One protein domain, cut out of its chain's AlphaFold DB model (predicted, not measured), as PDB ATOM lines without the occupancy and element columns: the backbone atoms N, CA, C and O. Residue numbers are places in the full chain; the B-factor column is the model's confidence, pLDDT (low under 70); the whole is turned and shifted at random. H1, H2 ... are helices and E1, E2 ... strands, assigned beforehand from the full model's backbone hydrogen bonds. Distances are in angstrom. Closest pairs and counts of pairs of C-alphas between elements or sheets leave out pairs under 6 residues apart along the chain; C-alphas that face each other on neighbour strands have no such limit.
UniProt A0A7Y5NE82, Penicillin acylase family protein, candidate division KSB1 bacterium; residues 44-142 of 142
ATOM      1  N   ALA A  44     -21.325  -2.319 -17.957       77.50
ATOM      2  CA  ALA A  44     -22.471  -2.228 -18.861       77.50
ATOM      3  C   ALA A  44     -23.504  -1.173 -18.424       77.50
ATOM      4  O   ALA A  44     -24.186  -0.603 -19.262       77.50
ATOM      5  N   ASN A  45     -23.583  -0.860 -17.126       78.38
ATOM      6  CA  ASN A  45     -24.472   0.185 -16.607       78.38
ATOM      7  C   ASN A  45     -23.926   1.605 -16.839       78.38
ATOM      8  O   ASN A  45     -24.629   2.591 -16.652       78.38
ATOM      9  N   MET A  46     -22.638   1.728 -17.173       77.88
ATOM     10  CA  MET A  46     -21.932   3.012 -17.206       77.88
ATOM     11  C   MET A  46     -21.760   3.574 -18.623       77.88
ATOM     12  O   MET A  46     -21.052   4.566 -18.795       77.88
ATOM     13  N   GLY A  47     -22.352   2.952 -19.645       78.69
ATOM     14  CA  GLY A  47     -22.291   3.442 -21.019       78.69
ATOM     15  C   GLY A  47     -23.226   2.689 -21.960       78.69
ATOM     16  O   GLY A  47     -23.554   1.535 -21.723       78.69
ATOM     17  N   ILE A  48     -23.619   3.347 -23.051       85.88
ATOM     18  CA  ILE A  48     -24.587   2.837 -24.042       85.88
ATOM     19  C   ILE A  48     -23.943   2.465 -25.390       85.88
ATOM     20  O   ILE A  48     -24.623   2.278 -26.391       85.88
ATOM     21  N   LYS A  49     -22.614   2.337 -25.426       89.19
ATOM     22  CA  LYS A  49     -21.830   2.179 -26.665       89.19
ATOM     23  C   LYS A  49     -21.867   0.773 -27.270       89.19
ATOM     24  O   LYS A  49     -21.262   0.543 -28.310       89.19
ATOM     25  N   ALA A  50     -22.523  -0.186 -26.617       89.75
ATOM     26  CA  ALA A  50     -22.564  -1.569 -27.089       89.75
ATOM     27  C   ALA A  50     -23.212  -1.678 -28.479       89.75
ATOM     28  O   ALA A  50     -22.677  -2.361 -29.345       89.75
ATOM     29  N   ALA A  51     -24.323  -0.966 -28.701       91.88
ATOM     30  CA  ALA A  51     -25.027  -0.971 -29.982       91.88
ATOM     31  C   ALA A  51     -24.185  -0.353 -31.109       91.88
ATOM     32  O   ALA A  51     -24.069  -0.937 -32.183       91.88
ATOM     33  N   GLU A  52     -23.549   0.789 -30.837       93.19
ATOM     34  CA  GLU A  52     -22.628   1.450 -31.768       93.19
ATOM     35  C   GLU A  52     -21.460   0.528 -32.129       93.19
ATOM     36  O   GLU A  52     -21.203   0.293 -33.306       93.19
ATOM     37  N   GLN A  53     -20.808  -0.077 -31.128       93.62
ATOM     38  CA  GLN A  53     -19.698  -0.995 -31.366       93.62
ATOM     39  C   GLN A  53     -20.113  -2.185 -32.236       93.62
ATOM     40  O   GLN A  53     -19.408  -2.513 -33.189       93.62
ATOM     41  N   TRP A  54     -21.253  -2.814 -31.937       93.44
ATOM     42  CA  TRP A  54     -21.778  -3.913 -32.747       93.44
ATOM     43  C   TRP A  54     -22.028  -3.498 -34.189       93.44
ATOM     44  O   TRP A  54     -21.655  -4.216 -35.116       93.44
ATOM     45  N   HIS A  55     -22.644  -2.334 -34.378       95.50
ATOM     46  CA  HIS A  55     -22.923  -1.812 -35.703       95.50
ATOM     47  C   HIS A  55     -21.628  -1.586 -36.494       95.50
ATOM     48  O   HIS A  55     -21.492  -2.097 -37.604       95.50
ATOM     49  N   THR A  56     -20.646  -0.899 -35.909       96.12
ATOM     50  CA  THR A  56     -19.362  -0.620 -36.564       96.12
ATOM     51  C   THR A  56     -18.576  -1.898 -36.855       96.12
ATOM     52  O   THR A  56     -18.022  -2.026 -37.944       96.12
ATOM     53  N   MET A  57     -18.568  -2.875 -35.938       95.00
ATOM     54  CA  MET A  57     -17.943  -4.185 -36.164       95.00
ATOM     55  C   MET A  57     -18.575  -4.922 -37.351       95.00
ATOM     56  O   MET A  57     -17.853  -5.418 -38.209       95.00
ATOM     57  N   ASN A  58     -19.908  -4.955 -37.430       94.88
ATOM     58  CA  ASN A  58     -20.630  -5.641 -38.508       94.88
ATOM     59  C   ASN A  58     -20.505  -4.935 -39.865       94.88
ATOM     60  O   ASN A  58     -20.663  -5.563 -40.909       94.88
ATOM     61  N   LYS A  59     -20.248  -3.624 -39.868       96.50
ATOM     62  CA  LYS A  59     -20.047  -2.833 -41.091       96.50
ATOM     63  C   LYS A  59     -18.592  -2.788 -41.560       96.50
ATOM     64  O   LYS A  59     -18.354  -2.277 -42.656       96.50
ATOM     65  N   ALA A  60     -17.653  -3.310 -40.772       96.38
ATOM     66  CA  ALA A  60     -16.240  -3.340 -41.118       96.38
ATOM     67  C   ALA A  60     -15.999  -4.152 -42.398       96.38
ATOM     68  O   ALA A  60     -16.461  -5.283 -42.540       96.38
ATOM     69  N   ARG A  61     -15.243  -3.579 -43.332       94.50
ATOM     70  CA  ARG A  61     -14.961  -4.186 -44.643       94.50
ATOM     71  C   ARG A  61     -13.699  -5.042 -44.656       94.50
ATOM     72  O   ARG A  61     -13.467  -5.783 -45.608       94.50
ATOM     73  N   ASN A  62     -12.863  -4.912 -43.631       93.88
ATOM     74  CA  ASN A  62     -11.587  -5.603 -43.499       93.88
ATOM     75  C   ASN A  62     -11.195  -5.735 -42.020       93.88
ATOM     76  O   ASN A  62     -11.776  -5.095 -41.138       93.88
ATOM     77  N   PHE A  63     -10.175  -6.553 -41.759       92.38
ATOM     78  CA  PHE A  63      -9.704  -6.818 -40.403       92.38
ATOM     79  C   PHE A  63      -9.225  -5.557 -39.665       92.38
ATOM     80  O   PHE A  63      -9.427  -5.439 -38.457       92.38
ATOM     81  N   THR A  64      -8.625  -4.591 -40.363       93.31
ATOM     82  CA  THR A  64      -8.140  -3.343 -39.754       93.31
ATOM     83  C   THR A  64      -9.294  -2.493 -39.228       93.31
ATOM     84  O   THR A  64      -9.260  -2.051 -38.081       93.31
ATOM     85  N   GLU A  65     -10.348  -2.307 -40.026       94.94
ATOM     86  CA  GLU A  65     -11.571  -1.617 -39.605       94.94
ATOM     87  C   GLU A  65     -12.245  -2.332 -38.433       94.94
ATOM     88  O   GLU A  65     -12.629  -1.691 -37.454       94.94
ATOM     89  N   PHE A  66     -12.317  -3.664 -38.491       94.12
ATOM     90  CA  PHE A  66     -12.862  -4.471 -37.403       94.12
ATOM     91  C   PHE A  66     -12.065  -4.272 -36.106       94.12
ATOM     92  O   PHE A  66     -12.637  -4.010 -35.048       94.12
ATOM     93  N   LYS A  67     -10.729  -4.311 -36.187       91.44
ATOM     94  CA  LYS A  67      -9.836  -4.080 -35.045       91.44
ATOM     95  C   LYS A  67      -9.982  -2.666 -34.479       91.44
ATOM     96  O   LYS A  67      -9.953  -2.494 -33.262       91.44
ATOM     97  N   ASN A  68     -10.190  -1.666 -35.332       93.06
ATOM     98  CA  ASN A  68     -10.464  -0.298 -34.898       93.06
ATOM     99  C   ASN A  68     -11.818  -0.186 -34.183       93.06
ATOM    100  O   ASN A  68     -11.900   0.482 -33.153       93.06
ATOM    101  N   ALA A  69     -12.853  -0.887 -34.658       93.69
ATOM    102  CA  ALA A  69     -14.167  -0.919 -34.013       93.69
ATOM    103  C   ALA A  69     -14.111  -1.501 -32.587       93.69
ATOM    104  O   ALA A  69     -14.823  -1.040 -31.692       93.69
ATOM    105  N   LEU A  70     -13.211  -2.455 -32.327       90.69
ATOM    106  CA  LEU A  70     -13.001  -3.009 -30.983       90.69
ATOM    107  C   LEU A  70     -12.521  -1.963 -29.960       90.69
ATOM    108  O   LEU A  70     -12.784  -2.110 -28.763       90.69
ATOM    109  N   ASN A  71     -11.895  -0.866 -30.403       88.50
ATOM    110  CA  ASN A  71     -11.443   0.211 -29.517       88.50
ATOM    111  C   ASN A  71     -12.594   1.037 -28.914       88.50
ATOM    112  O   ASN A  71     -12.368   1.759 -27.941       88.50
ATOM    113  N   ILE A  72     -13.828   0.899 -29.423       89.06
ATOM    114  CA  ILE A  72     -15.022   1.559 -28.864       89.06
ATOM    115  C   ILE A  72     -15.288   1.092 -27.420       89.06
ATOM    116  O   ILE A  72     -15.738   1.883 -26.586       89.06
ATOM    117  N   ARG A  73     -14.956  -0.169 -27.095       84.44
ATOM    118  CA  ARG A  73     -15.029  -0.750 -25.735       84.44
ATOM    119  C   ARG A  73     -16.413  -0.628 -25.069       84.44
ATOM    120  O   ARG A  73     -16.524  -0.483 -23.847       84.44
ATOM    121  N   GLY A  74     -17.469  -0.689 -25.869       85.56
ATOM    122  CA  GLY A  74     -18.859  -0.804 -25.442       85.56
ATOM    123  C   GLY A  74     -19.252  -2.207 -24.969       85.56
ATOM    124  O   GLY A  74     -20.155  -2.318 -24.144       85.56
ATOM    125  N   LEU A  75     -18.576  -3.265 -25.433       86.94
ATOM    126  CA  LEU A  75     -18.879  -4.651 -25.050       86.94
ATOM    127  C   LEU A  75     -18.194  -5.034 -23.721       86.94
ATOM    128  O   LEU A  75     -16.964  -4.975 -23.630       86.94
ATOM    129  N   PRO A  76     -18.952  -5.401 -22.668       79.06
ATOM    130  CA  PRO A  76     -18.419  -5.528 -21.311       79.06
ATOM    131  C   PRO A  76     -17.729  -6.868 -20.992       79.06
ATOM    132  O   PRO A  76     -16.914  -6.901 -20.073       79.06
ATOM    133  N   GLY A  77     -18.028  -7.955 -21.706       78.56
ATOM    134  CA  GLY A  77     -17.515  -9.293 -21.381       78.56
ATOM    135  C   GLY A  77     -18.022 -10.343 -22.360       78.56
ATOM    136  O   GLY A  77     -19.085 -10.911 -22.137       78.56
ATOM    137  N   MET A  78     -17.319 -10.529 -23.473       84.75
ATOM    138  CA  MET A  78     -17.720 -11.411 -24.567       84.75
ATOM    139  C   MET A  78     -16.505 -11.958 -25.310       84.75
ATOM    140  O   MET A  78     -15.547 -11.227 -25.546       84.75
ATOM    141  N   ASN A  79     -16.616 -13.193 -25.794       89.88
ATOM    142  CA  ASN A  79     -15.687 -13.731 -26.780       89.88
ATOM    143  C   ASN A  79     -16.099 -13.255 -28.172       89.88
ATOM    144  O   ASN A  79     -17.260 -13.379 -28.566       89.88
ATOM    145  N   ILE A  80     -15.148 -12.691 -28.905       90.56
ATOM    146  CA  ILE A  80     -15.360 -12.120 -30.227       90.56
ATOM    147  C   ILE A  80     -14.528 -12.915 -31.225       90.56
ATOM    148  O   ILE A  80     -13.306 -12.989 -31.110       90.56
ATOM    149  N   VAL A  81     -15.203 -13.480 -32.221       91.75
ATOM    150  CA  VAL A  81     -14.580 -14.187 -33.342       91.75
ATOM    151  C   VAL A  81     -14.798 -13.370 -34.608       91.75
ATOM    152  O   VAL A  81     -15.895 -12.872 -34.847       91.75
ATOM    153  N   TYR A  82     -13.757 -13.248 -35.421       92.06
ATOM    154  CA  TYR A  82     -13.800 -12.643 -36.744       92.06
ATOM    155  C   TYR A  82     -13.259 -13.621 -37.776       92.06
ATOM    156  O   TYR A  82     -12.254 -14.291 -37.529       92.06
ATOM    157  N   ALA A  83     -13.911 -13.664 -38.932       93.31
ATOM    158  CA  ALA A  83     -13.448 -14.374 -40.108       93.31
ATOM    159  C   ALA A  83     -13.754 -13.536 -41.356       93.31
ATOM    160  O   ALA A  83     -14.813 -12.909 -41.424       93.31
ATOM    161  N   ASP A  84     -12.853 -13.529 -42.337       91.69
ATOM    162  CA  ASP A  84     -13.076 -12.859 -43.619       91.69
ATOM    163  C   ASP A  84     -12.698 -13.719 -44.829       91.69
ATOM    164  O   ASP A  84     -12.101 -14.790 -44.717       91.69
ATOM    165  N   LYS A  85     -13.049 -13.219 -46.019       92.62
ATOM    166  CA  LYS A  85     -12.730 -13.854 -47.307       92.62
ATOM    167  C   LYS A  85     -11.229 -13.914 -47.627       92.62
ATOM    168  O   LYS A  85     -10.856 -14.550 -48.603       92.62
ATOM    169  N   ASN A  86     -10.384 -13.223 -46.859       91.69
ATOM    170  CA  ASN A  86      -8.935 -13.173 -47.057       91.69
ATOM    171  C   ASN A  86      -8.211 -14.205 -46.169       91.69
ATOM    172  O   ASN A  86      -7.040 -14.014 -45.839       91.69
ATOM    173  N   ASP A  87      -8.915 -15.265 -45.745       89.56
ATOM    174  CA  ASP A  87      -8.434 -16.304 -44.826       89.56
ATOM    175  C   ASP A  87      -7.927 -15.747 -43.474       89.56
ATOM    176  O   ASP A  87      -7.090 -16.357 -42.796       89.56
ATOM    177  N   THR A  88      -8.426 -14.578 -43.050       90.81
ATOM    178  CA  THR A  88      -8.112 -14.016 -41.732       90.81
ATOM    179  C   THR A  88      -9.094 -14.556 -40.712       90.81
ATOM    180  O   THR A  88     -10.290 -14.323 -40.838       90.81
ATOM    181  N   ILE A  89      -8.592 -15.225 -39.671       91.38
ATOM    182  CA  ILE A  89      -9.378 -15.620 -38.500       91.38
ATOM    183  C   ILE A  89      -8.764 -14.957 -37.272       91.38
ATOM    184  O   ILE A  89      -7.544 -14.952 -37.088       91.38
ATOM    185  N   TYR A  90      -9.609 -14.381 -36.430       89.25
ATOM    186  CA  TYR A  90      -9.186 -13.698 -35.219       89.25
ATOM    187  C   TYR A  90     -10.121 -14.019 -34.062       89.25
ATOM    188  O   TYR A  90     -11.340 -14.023 -34.220       89.25
ATOM    189  N   TYR A  91      -9.531 -14.268 -32.899       88.81
ATOM    190  CA  TYR A  91     -10.238 -14.484 -31.649       88.81
ATOM    191  C   TYR A  91      -9.778 -13.458 -30.612       88.81
ATOM    192  O   TYR A  91      -8.580 -13.206 -30.451       88.81
ATOM    193  N   LEU A  92     -10.743 -12.891 -29.895       86.62
ATOM    194  CA  LEU A  92     -10.524 -12.011 -28.761       86.62
ATOM    195  C   LEU A  92     -11.436 -12.416 -27.610       86.62
ATOM    196  O   LEU A  92     -12.653 -12.259 -27.694       86.62
ATOM    197  N   ASP A  93     -10.833 -12.841 -26.506       84.94
ATOM    198  CA  ASP A  93     -11.501 -12.854 -25.207       84.94
ATOM    199  C   ASP A  93     -11.542 -11.417 -24.667       84.94
ATOM    200  O   ASP A  93     -10.549 -10.883 -24.156       84.94
ATOM    201  N   ASN A  94     -12.671 -10.736 -24.875       84.56
ATOM    202  CA  ASN A  94     -12.846  -9.350 -24.470       84.56
ATOM    203  C   ASN A  94     -13.525  -9.269 -23.102       84.56
ATOM    204  O   ASN A  94     -14.684  -9.647 -22.946       84.56
ATOM    205  N   ALA A  95     -12.853  -8.621 -22.153       80.31
ATOM    206  CA  ALA A  95     -13.418  -8.290 -20.855       80.31
ATOM    207  C   ALA A  95     -13.138  -6.829 -20.485       80.31
ATOM    208  O   ALA A  95     -12.010  -6.343 -20.568       80.31
ATOM    209  N   ASN A  96     -14.179  -6.129 -20.038       76.88
ATOM    210  CA  ASN A  96     -14.122  -4.744 -19.585       76.88
ATOM    211  C   ASN A  96     -14.006  -4.715 -18.058       76.88
ATOM    212  O   ASN A  96     -14.932  -4.322 -17.349       76.88
ATOM    213  N   MET A  97     -12.887  -5.211 -17.538       76.25
ATOM    214  CA  MET A  97     -12.717  -5.383 -16.097       76.25
ATOM    215  C   MET A  97     -12.178  -4.106 -15.445       76.25
ATOM    216  O   MET A  97     -11.239  -3.504 -15.961       76.25
ATOM    217  N   PRO A  98     -12.720  -3.664 -14.300       75.38
ATOM    218  CA  PRO A  98     -12.116  -2.573 -13.546       75.38
ATOM    219  C   PRO A  98     -10.765  -2.999 -12.958       75.38
ATOM    220  O   PRO A  98     -10.622  -4.109 -12.447       75.38
ATOM    221  N   ARG A  99      -9.777  -2.099 -12.963       75.62
ATOM    222  CA  ARG A  99      -8.490  -2.316 -12.291       75.62
ATOM    223  C   ARG A  99      -8.676  -2.260 -10.777       75.62
ATOM    224  O   ARG A  99      -8.744  -1.181 -10.206       75.62
ATOM    225  N   ARG A 100      -8.726  -3.422 -10.139       79.12
ATOM    226  CA  ARG A 100      -8.937  -3.585  -8.695       79.12
ATOM    227  C   ARG A 100      -7.711  -3.155  -7.876       79.12
ATOM    228  O   ARG A 100      -6.578  -3.476  -8.231       79.12
ATOM    229  N   ILE A 101      -7.941  -2.440  -6.775       79.94
ATOM    230  CA  ILE A 101      -6.914  -2.105  -5.772       79.94
ATOM    231  C   ILE A 101      -6.731  -3.304  -4.829       79.94
ATOM    232  O   ILE A 101      -7.703  -3.982  -4.488       79.94
ATOM    233  N   ARG A 102      -5.486  -3.577  -4.424       80.06
ATOM    234  CA  ARG A 102      -5.153  -4.634  -3.452       80.06
ATOM    235  C   ARG A 102      -5.664  -4.278  -2.047       80.06
ATOM    236  O   ARG A 102      -5.823  -3.104  -1.732       80.06
ATOM    237  N   GLY A 103      -5.893  -5.290  -1.209       81.94
ATOM    238  CA  GLY A 103      -6.319  -5.105   0.187       81.94
ATOM    239  C   GLY A 103      -7.834  -5.026   0.410       81.94
ATOM    240  O   GLY A 103      -8.260  -4.748   1.523       81.94
ATOM    241  N   TYR A 104      -8.642  -5.290  -0.621       82.44
ATOM    242  CA  TYR A 104     -10.098  -5.411  -0.510       82.44
ATOM    243  C   TYR A 104     -10.562  -6.758  -1.055       82.44
ATOM    244  O   TYR A 104     -10.028  -7.233  -2.063       82.44
ATOM    245  N   ASP A 105     -11.588  -7.334  -0.431       86.19
ATOM    246  CA  ASP A 105     -12.319  -8.461  -0.999       86.19
ATOM    247  C   ASP A 105     -13.350  -7.956  -2.020       86.19
ATOM    248  O   ASP A 105     -14.376  -7.375  -1.673       86.19
ATOM    249  N   TRP A 106     -13.056  -8.177  -3.301       82.50
ATOM    250  CA  TRP A 106     -13.902  -7.753  -4.420       82.50
ATOM    251  C   TRP A 106     -15.079  -8.696  -4.694       82.50
ATOM    252  O   TRP A 106     -15.892  -8.383  -5.567       82.50
ATOM    253  N   ASN A 107     -15.165  -9.826  -3.986       85.56
ATOM    254  CA  ASN A 107     -16.323 -10.720  -4.028       85.56
ATOM    255  C   ASN A 107     -17.385 -10.330  -2.985       85.56
ATOM    256  O   ASN A 107     -18.531 -10.765  -3.090       85.56
ATOM    257  N   GLY A 108     -17.017  -9.499  -2.005       85.56
ATOM    258  CA  GLY A 108     -17.889  -9.029  -0.934       85.56
ATOM    259  C   GLY A 108     -18.432  -7.609  -1.127       85.56
ATOM    260  O   GLY A 108     -18.310  -6.974  -2.177       85.56
ATOM    261  N   ILE A 109     -19.054  -7.092  -0.065       85.00
ATOM    262  CA  ILE A 109     -19.542  -5.711  -0.008       85.00
ATOM    263  C   ILE A 109     -18.357  -4.784   0.265       85.00
ATOM    264  O   ILE A 109     -17.689  -4.892   1.291       85.00
ATOM    265  N   LEU A 110     -18.129  -3.831  -0.638       85.00
ATOM    266  CA  LEU A 110     -17.049  -2.859  -0.501       85.00
ATOM    267  C   LEU A 110     -17.479  -1.627   0.313       85.00
ATOM    268  O   LEU A 110     -18.616  -1.161   0.169       85.00
ATOM    269  N   PRO A 111     -16.565  -1.019   1.094       80.94
ATOM    270  CA  PRO A 111     -16.825   0.252   1.763       80.94
ATOM    271  C   PRO A 111     -17.138   1.366   0.752       80.94
ATOM    272  O   PRO A 111     -16.300   1.762  -0.062       80.94
ATOM    273  N   GLY A 112     -18.358   1.909   0.815       67.06
ATOM    274  CA  GLY A 112     -18.844   2.935  -0.119       67.06
ATOM    275  C   GLY A 112     -18.267   4.342   0.092       67.06
ATOM    276  O   GLY A 112     -18.486   5.219  -0.744       67.06
ATOM    277  N   VAL A 113     -17.533   4.565   1.187       59.50
ATOM    278  CA  VAL A 113     -16.965   5.866   1.596       59.50
ATOM    279  C   VAL A 113     -15.644   6.209   0.908       59.50
ATOM    280  O   VAL A 113     -15.275   7.380   0.844       59.50
ATOM    281  N   ILE A 114     -14.933   5.225   0.357       56.66
ATOM    282  CA  ILE A 114     -13.562   5.439  -0.110       56.66
ATOM    283  C   ILE A 114     -13.570   5.756  -1.609       56.66
ATOM    284  O   ILE A 114     -13.982   4.947  -2.433       56.66
ATOM    285  N   SER A 115     -13.076   6.940  -1.988       53.91
ATOM    286  CA  SER A 115     -12.925   7.348  -3.398       53.91
ATOM    287  C   SER A 115     -12.060   6.367  -4.205       53.91
ATOM    288  O   SER A 115     -12.219   6.245  -5.416       53.91
ATOM    289  N   SER A 116     -11.180   5.613  -3.539       51.69
ATOM    290  CA  SER A 116     -10.303   4.623  -4.165       51.69
ATOM    291  C   SER A 116     -11.042   3.371  -4.665       51.69
ATOM    292  O   SER A 116     -10.600   2.775  -5.644       51.69
ATOM    293  N   THR A 117     -12.210   3.004  -4.116       52.00
ATOM    294  CA  THR A 117     -13.033   1.915  -4.688       52.00
ATOM    295  C   THR A 117     -13.717   2.334  -5.994       52.00
ATOM    296  O   THR A 117     -14.259   1.495  -6.719       52.00
ATOM    297  N   ARG A 118     -13.626   3.621  -6.370       54.50
ATOM    298  CA  ARG A 118     -14.032   4.131  -7.681       54.50
ATOM    299  C   ARG A 118     -12.997   3.745  -8.736       54.50
ATOM    300  O   ARG A 118     -12.213   4.559  -9.221       54.50
ATOM    301  N   THR A 119     -13.028   2.494  -9.157       52.69
ATOM    302  CA  THR A 119     -12.232   2.026 -10.288       52.69
ATOM    303  C   THR A 119     -12.776   2.602 -11.595       52.69
ATOM    304  O   THR A 119     -13.749   2.104 -12.163       52.69
ATOM    305  N   LEU A 120     -12.166   3.703 -12.048       46.91
ATOM    306  CA  LEU A 120     -12.375   4.302 -13.376       46.91
ATOM    307  C   LEU A 120     -11.489   3.659 -14.451       46.91
ATOM    308  O   LEU A 120     -11.810   3.726 -15.636       46.91
ATOM    309  N   SER A 121     -10.382   3.038 -14.042       47.09
ATOM    310  CA  SER A 121      -9.438   2.394 -14.949       47.09
ATOM    311  C   SER A 121      -9.995   1.043 -15.398       47.09
ATOM    312  O   SER A 121     -10.241   0.163 -14.574       47.09
ATOM    313  N   ARG A 122     -10.238   0.911 -16.705       53.47
ATOM    314  CA  ARG A 122     -10.625  -0.341 -17.367       53.47
ATOM    315  C   ARG A 122      -9.344  -1.067 -17.782       53.47
ATOM    316  O   ARG A 122      -8.499  -0.474 -18.447       53.47
ATOM    317  N   TYR A 123      -9.197  -2.317 -17.373       48.66
ATOM    318  CA  TYR A 123      -8.163  -3.226 -17.846       48.66
ATOM    319  C   TYR A 123      -8.600  -3.827 -19.190       48.66
ATOM    320  O   TYR A 123      -9.774  -4.152 -19.365       48.66
ATOM    321  N   GLN A 124      -7.666  -3.938 -20.138       47.91
ATOM    322  CA  GLN A 124      -7.881  -4.526 -21.460       47.91
ATOM    323  C   GLN A 124      -7.218  -5.906 -21.503       47.91
ATOM    324  O   GLN A 124      -6.028  -6.027 -21.234       47.91
ATOM    325  N   SER A 125      -7.961  -6.926 -21.928       47.56
ATOM    326  CA  SER A 125      -7.439  -8.277 -22.198       47.56
ATOM    327  C   SER A 125      -6.549  -8.359 -23.458       47.56
ATOM    328  O   SER A 125      -6.192  -9.436 -23.913       47.56
ATOM    329  N   SER A 126      -6.125  -7.236 -24.053       42.31
ATOM    330  CA  SER A 126      -5.212  -7.287 -25.208       42.31
ATOM    331  C   SER A 126      -3.838  -7.853 -24.849       42.31
ATOM    332  O   SER A 126      -3.133  -8.295 -25.747       42.31
ATOM    333  N   ASN A 127      -3.489  -7.852 -23.555       39.75
ATOM    334  CA  ASN A 127      -2.249  -8.410 -23.009       39.75
ATOM    335  C   ASN A 127      -2.511  -9.500 -21.938       39.75
ATOM    336  O   ASN A 127      -1.609  -9.819 -21.166       39.75
ATOM    337  N   GLY A 128      -3.736 -10.041 -21.856       35.88
ATOM    338  CA  GLY A 128      -4.096 -11.205 -21.027       35.88
ATOM    339  C   GLY A 128      -4.135 -12.494 -21.862       35.88
ATOM    340  O   GLY A 128      -4.172 -12.410 -23.092       35.88
ATOM    341  N   PRO A 129      -4.084 -13.690 -21.245       35.31
ATOM    342  CA  PRO A 129      -3.912 -14.950 -21.968       35.31
ATOM    343  C   PRO A 129      -5.134 -15.212 -22.856       35.31
ATOM    344  O   PRO A 129      -6.213 -15.480 -22.345       35.31
ATOM    345  N   GLY A 130      -4.983 -15.120 -24.182       45.81
ATOM    346  CA  GLY A 130      -6.066 -15.496 -25.099       45.81
ATOM    347  C   GLY A 130      -6.121 -14.817 -26.466       45.81
ATOM    348  O   GLY A 130      -7.004 -15.158 -27.246       45.81
ATOM    349  N   VAL A 131      -5.221 -13.890 -26.820       47.78
ATOM    350  CA  VAL A 131      -5.192 -13.341 -28.192       47.78
ATOM    351  C   VAL A 131      -4.566 -14.361 -29.150       47.78
ATOM    352  O   VAL A 131      -3.373 -14.319 -29.443       47.78
ATOM    353  N   ALA A 132      -5.371 -15.294 -29.654       46.31
ATOM    354  CA  ALA A 132      -4.971 -16.208 -30.718       46.31
ATOM    355  C   ALA A 132      -5.305 -15.579 -32.079       46.31
ATOM    356  O   ALA A 132      -6.449 -15.585 -32.535       46.31
ATOM    357  N   THR A 133      -4.295 -15.023 -32.752       45.94
ATOM    358  CA  THR A 133      -4.411 -14.686 -34.178       45.94
ATOM    359  C   THR A 133      -3.963 -15.900 -34.982       45.94
ATOM    360  O   THR A 133      -2.775 -16.075 -35.249       45.94
ATOM    361  N   LEU A 134      -4.903 -16.773 -35.343       46.84
ATOM    362  CA  LEU A 134      -4.626 -17.916 -36.211       46.84
ATOM    363  C   LEU A 134      -4.731 -17.468 -37.668       46.84
ATOM    364  O   LEU A 134      -5.796 -17.488 -38.278       46.84
ATOM    365  N   ARG A 135      -3.600 -17.066 -38.250       45.16
ATOM    366  CA  ARG A 135      -3.513 -16.832 -39.693       45.16
ATOM    367  C   ARG A 135      -3.273 -18.184 -40.363       45.16
ATOM    368  O   ARG A 135      -2.154 -18.697 -40.312       45.16
ATOM    369  N   LYS A 136      -4.297 -18.778 -40.989       43.69
ATOM    370  CA  LYS A 136      -4.091 -19.919 -41.895       43.69
ATOM    371  C   LYS A 136      -3.285 -19.407 -43.095       43.69
ATOM    372  O   LYS A 136      -3.835 -18.976 -44.098       43.69
ATOM    373  N   ARG A 137      -1.950 -19.439 -43.016       41.91
ATOM    374  CA  ARG A 137      -1.139 -19.457 -44.236       41.91
ATOM    375  C   ARG A 137      -1.475 -20.779 -44.911       41.91
ATOM    376  O   ARG A 137      -1.156 -21.825 -44.348       41.91
ATOM    377  N   LYS A 138      -2.116 -20.751 -46.086       42.84
ATOM    378  CA  LYS A 138      -2.096 -21.903 -46.993       42.84
ATOM    379  C   LYS A 138      -0.626 -22.299 -47.151       42.84
ATOM    380  O   LYS A 138       0.122 -21.628 -47.859       42.84
ATOM    381  N   ARG A 139      -0.187 -23.360 -46.464       42.50
ATOM    382  CA  ARG A 139       0.946 -24.135 -46.958       42.50
ATOM    383  C   ARG A 139       0.469 -24.626 -48.312       42.50
ATOM    384  O   ARG A 139      -0.485 -25.393 -48.390       42.50
ATOM    385  N   LYS A 140       1.060 -24.059 -49.360       39.59
ATOM    386  CA  LYS A 140       1.005 -24.590 -50.712       39.59
ATOM    387  C   LYS A 140       1.575 -26.006 -50.579       39.59
ATOM    388  O   LYS A 140       2.783 -26.160 -50.441       39.59
ATOM    389  N   LEU A 141       0.702 -26.995 -50.423       38.38
ATOM    390  CA  LEU A 141       1.063 -28.382 -50.666       38.38
ATOM    391  C   LEU A 141       1.219 -28.446 -52.185       38.38
ATOM    392  O   LEU A 141       0.235 -28.304 -52.911       38.38
ATOM    393  N   LEU A 142       2.486 -28.422 -52.610       38.19
ATOM    394  CA  LEU A 142       2.909 -28.958 -53.898       38.19
ATOM    395  C   LEU A 142       2.558 -30.447 -53.939       38.19
ATOM    396  O   LEU A 142       2.650 -31.079 -52.860       38.19
TER     397      LEU A 142
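This is residues 44 to 142 of the 142 residues of the protein "Penicillin acylase family protein" of candidate division KSB1 bacterium (UniProt A0A7Y5NE82). With little regular structure, the domain is a helical hairpin, H1 and H2, stacked through H2 over a strand hairpin, E1 and E2; residues 107 to 115 stick out beyond one end, and a tail to residue 142 passes the other. The 99 printed residues hold H1, H2, E1, E2, E3 in that order, mixed in class; E1, E2, E3 form a meander, each strand antiparallel to the one before. The whole is loose, radius of gyration of the C-alphas 17.8 A, spanning 67 by 29 by 16 A.

H1, residues 50 to 59, starts at C-alpha 50 (-22.564, -1.569, -27.089) and spans 14.3 A. H2 is residues 63 to 70, E1 77 to 83, 19.8 A, and E2 89 to 98, 28.3 A. E3, residues 122 to 124, ends at C-alpha 124 (-7.881, -4.526, -21.460).

E1 and E2 have N 80 and O 92 2.8 A apart; E2 and E3, N 123 and O 97, 2.8 A. H2 is on the sheet, height 10.2 A. H1 and H2 touch, closest C-alphas Met 57 and Phe 66, 5.2 A, at a shallow tilt of 7 degrees, opposite ways. In both helices every O i to N i+4 pair is within hydrogen-bond range.

The printed part has no cut. The link E2 to E3 is long. Residues 112 to 142 have pLDDT under 70.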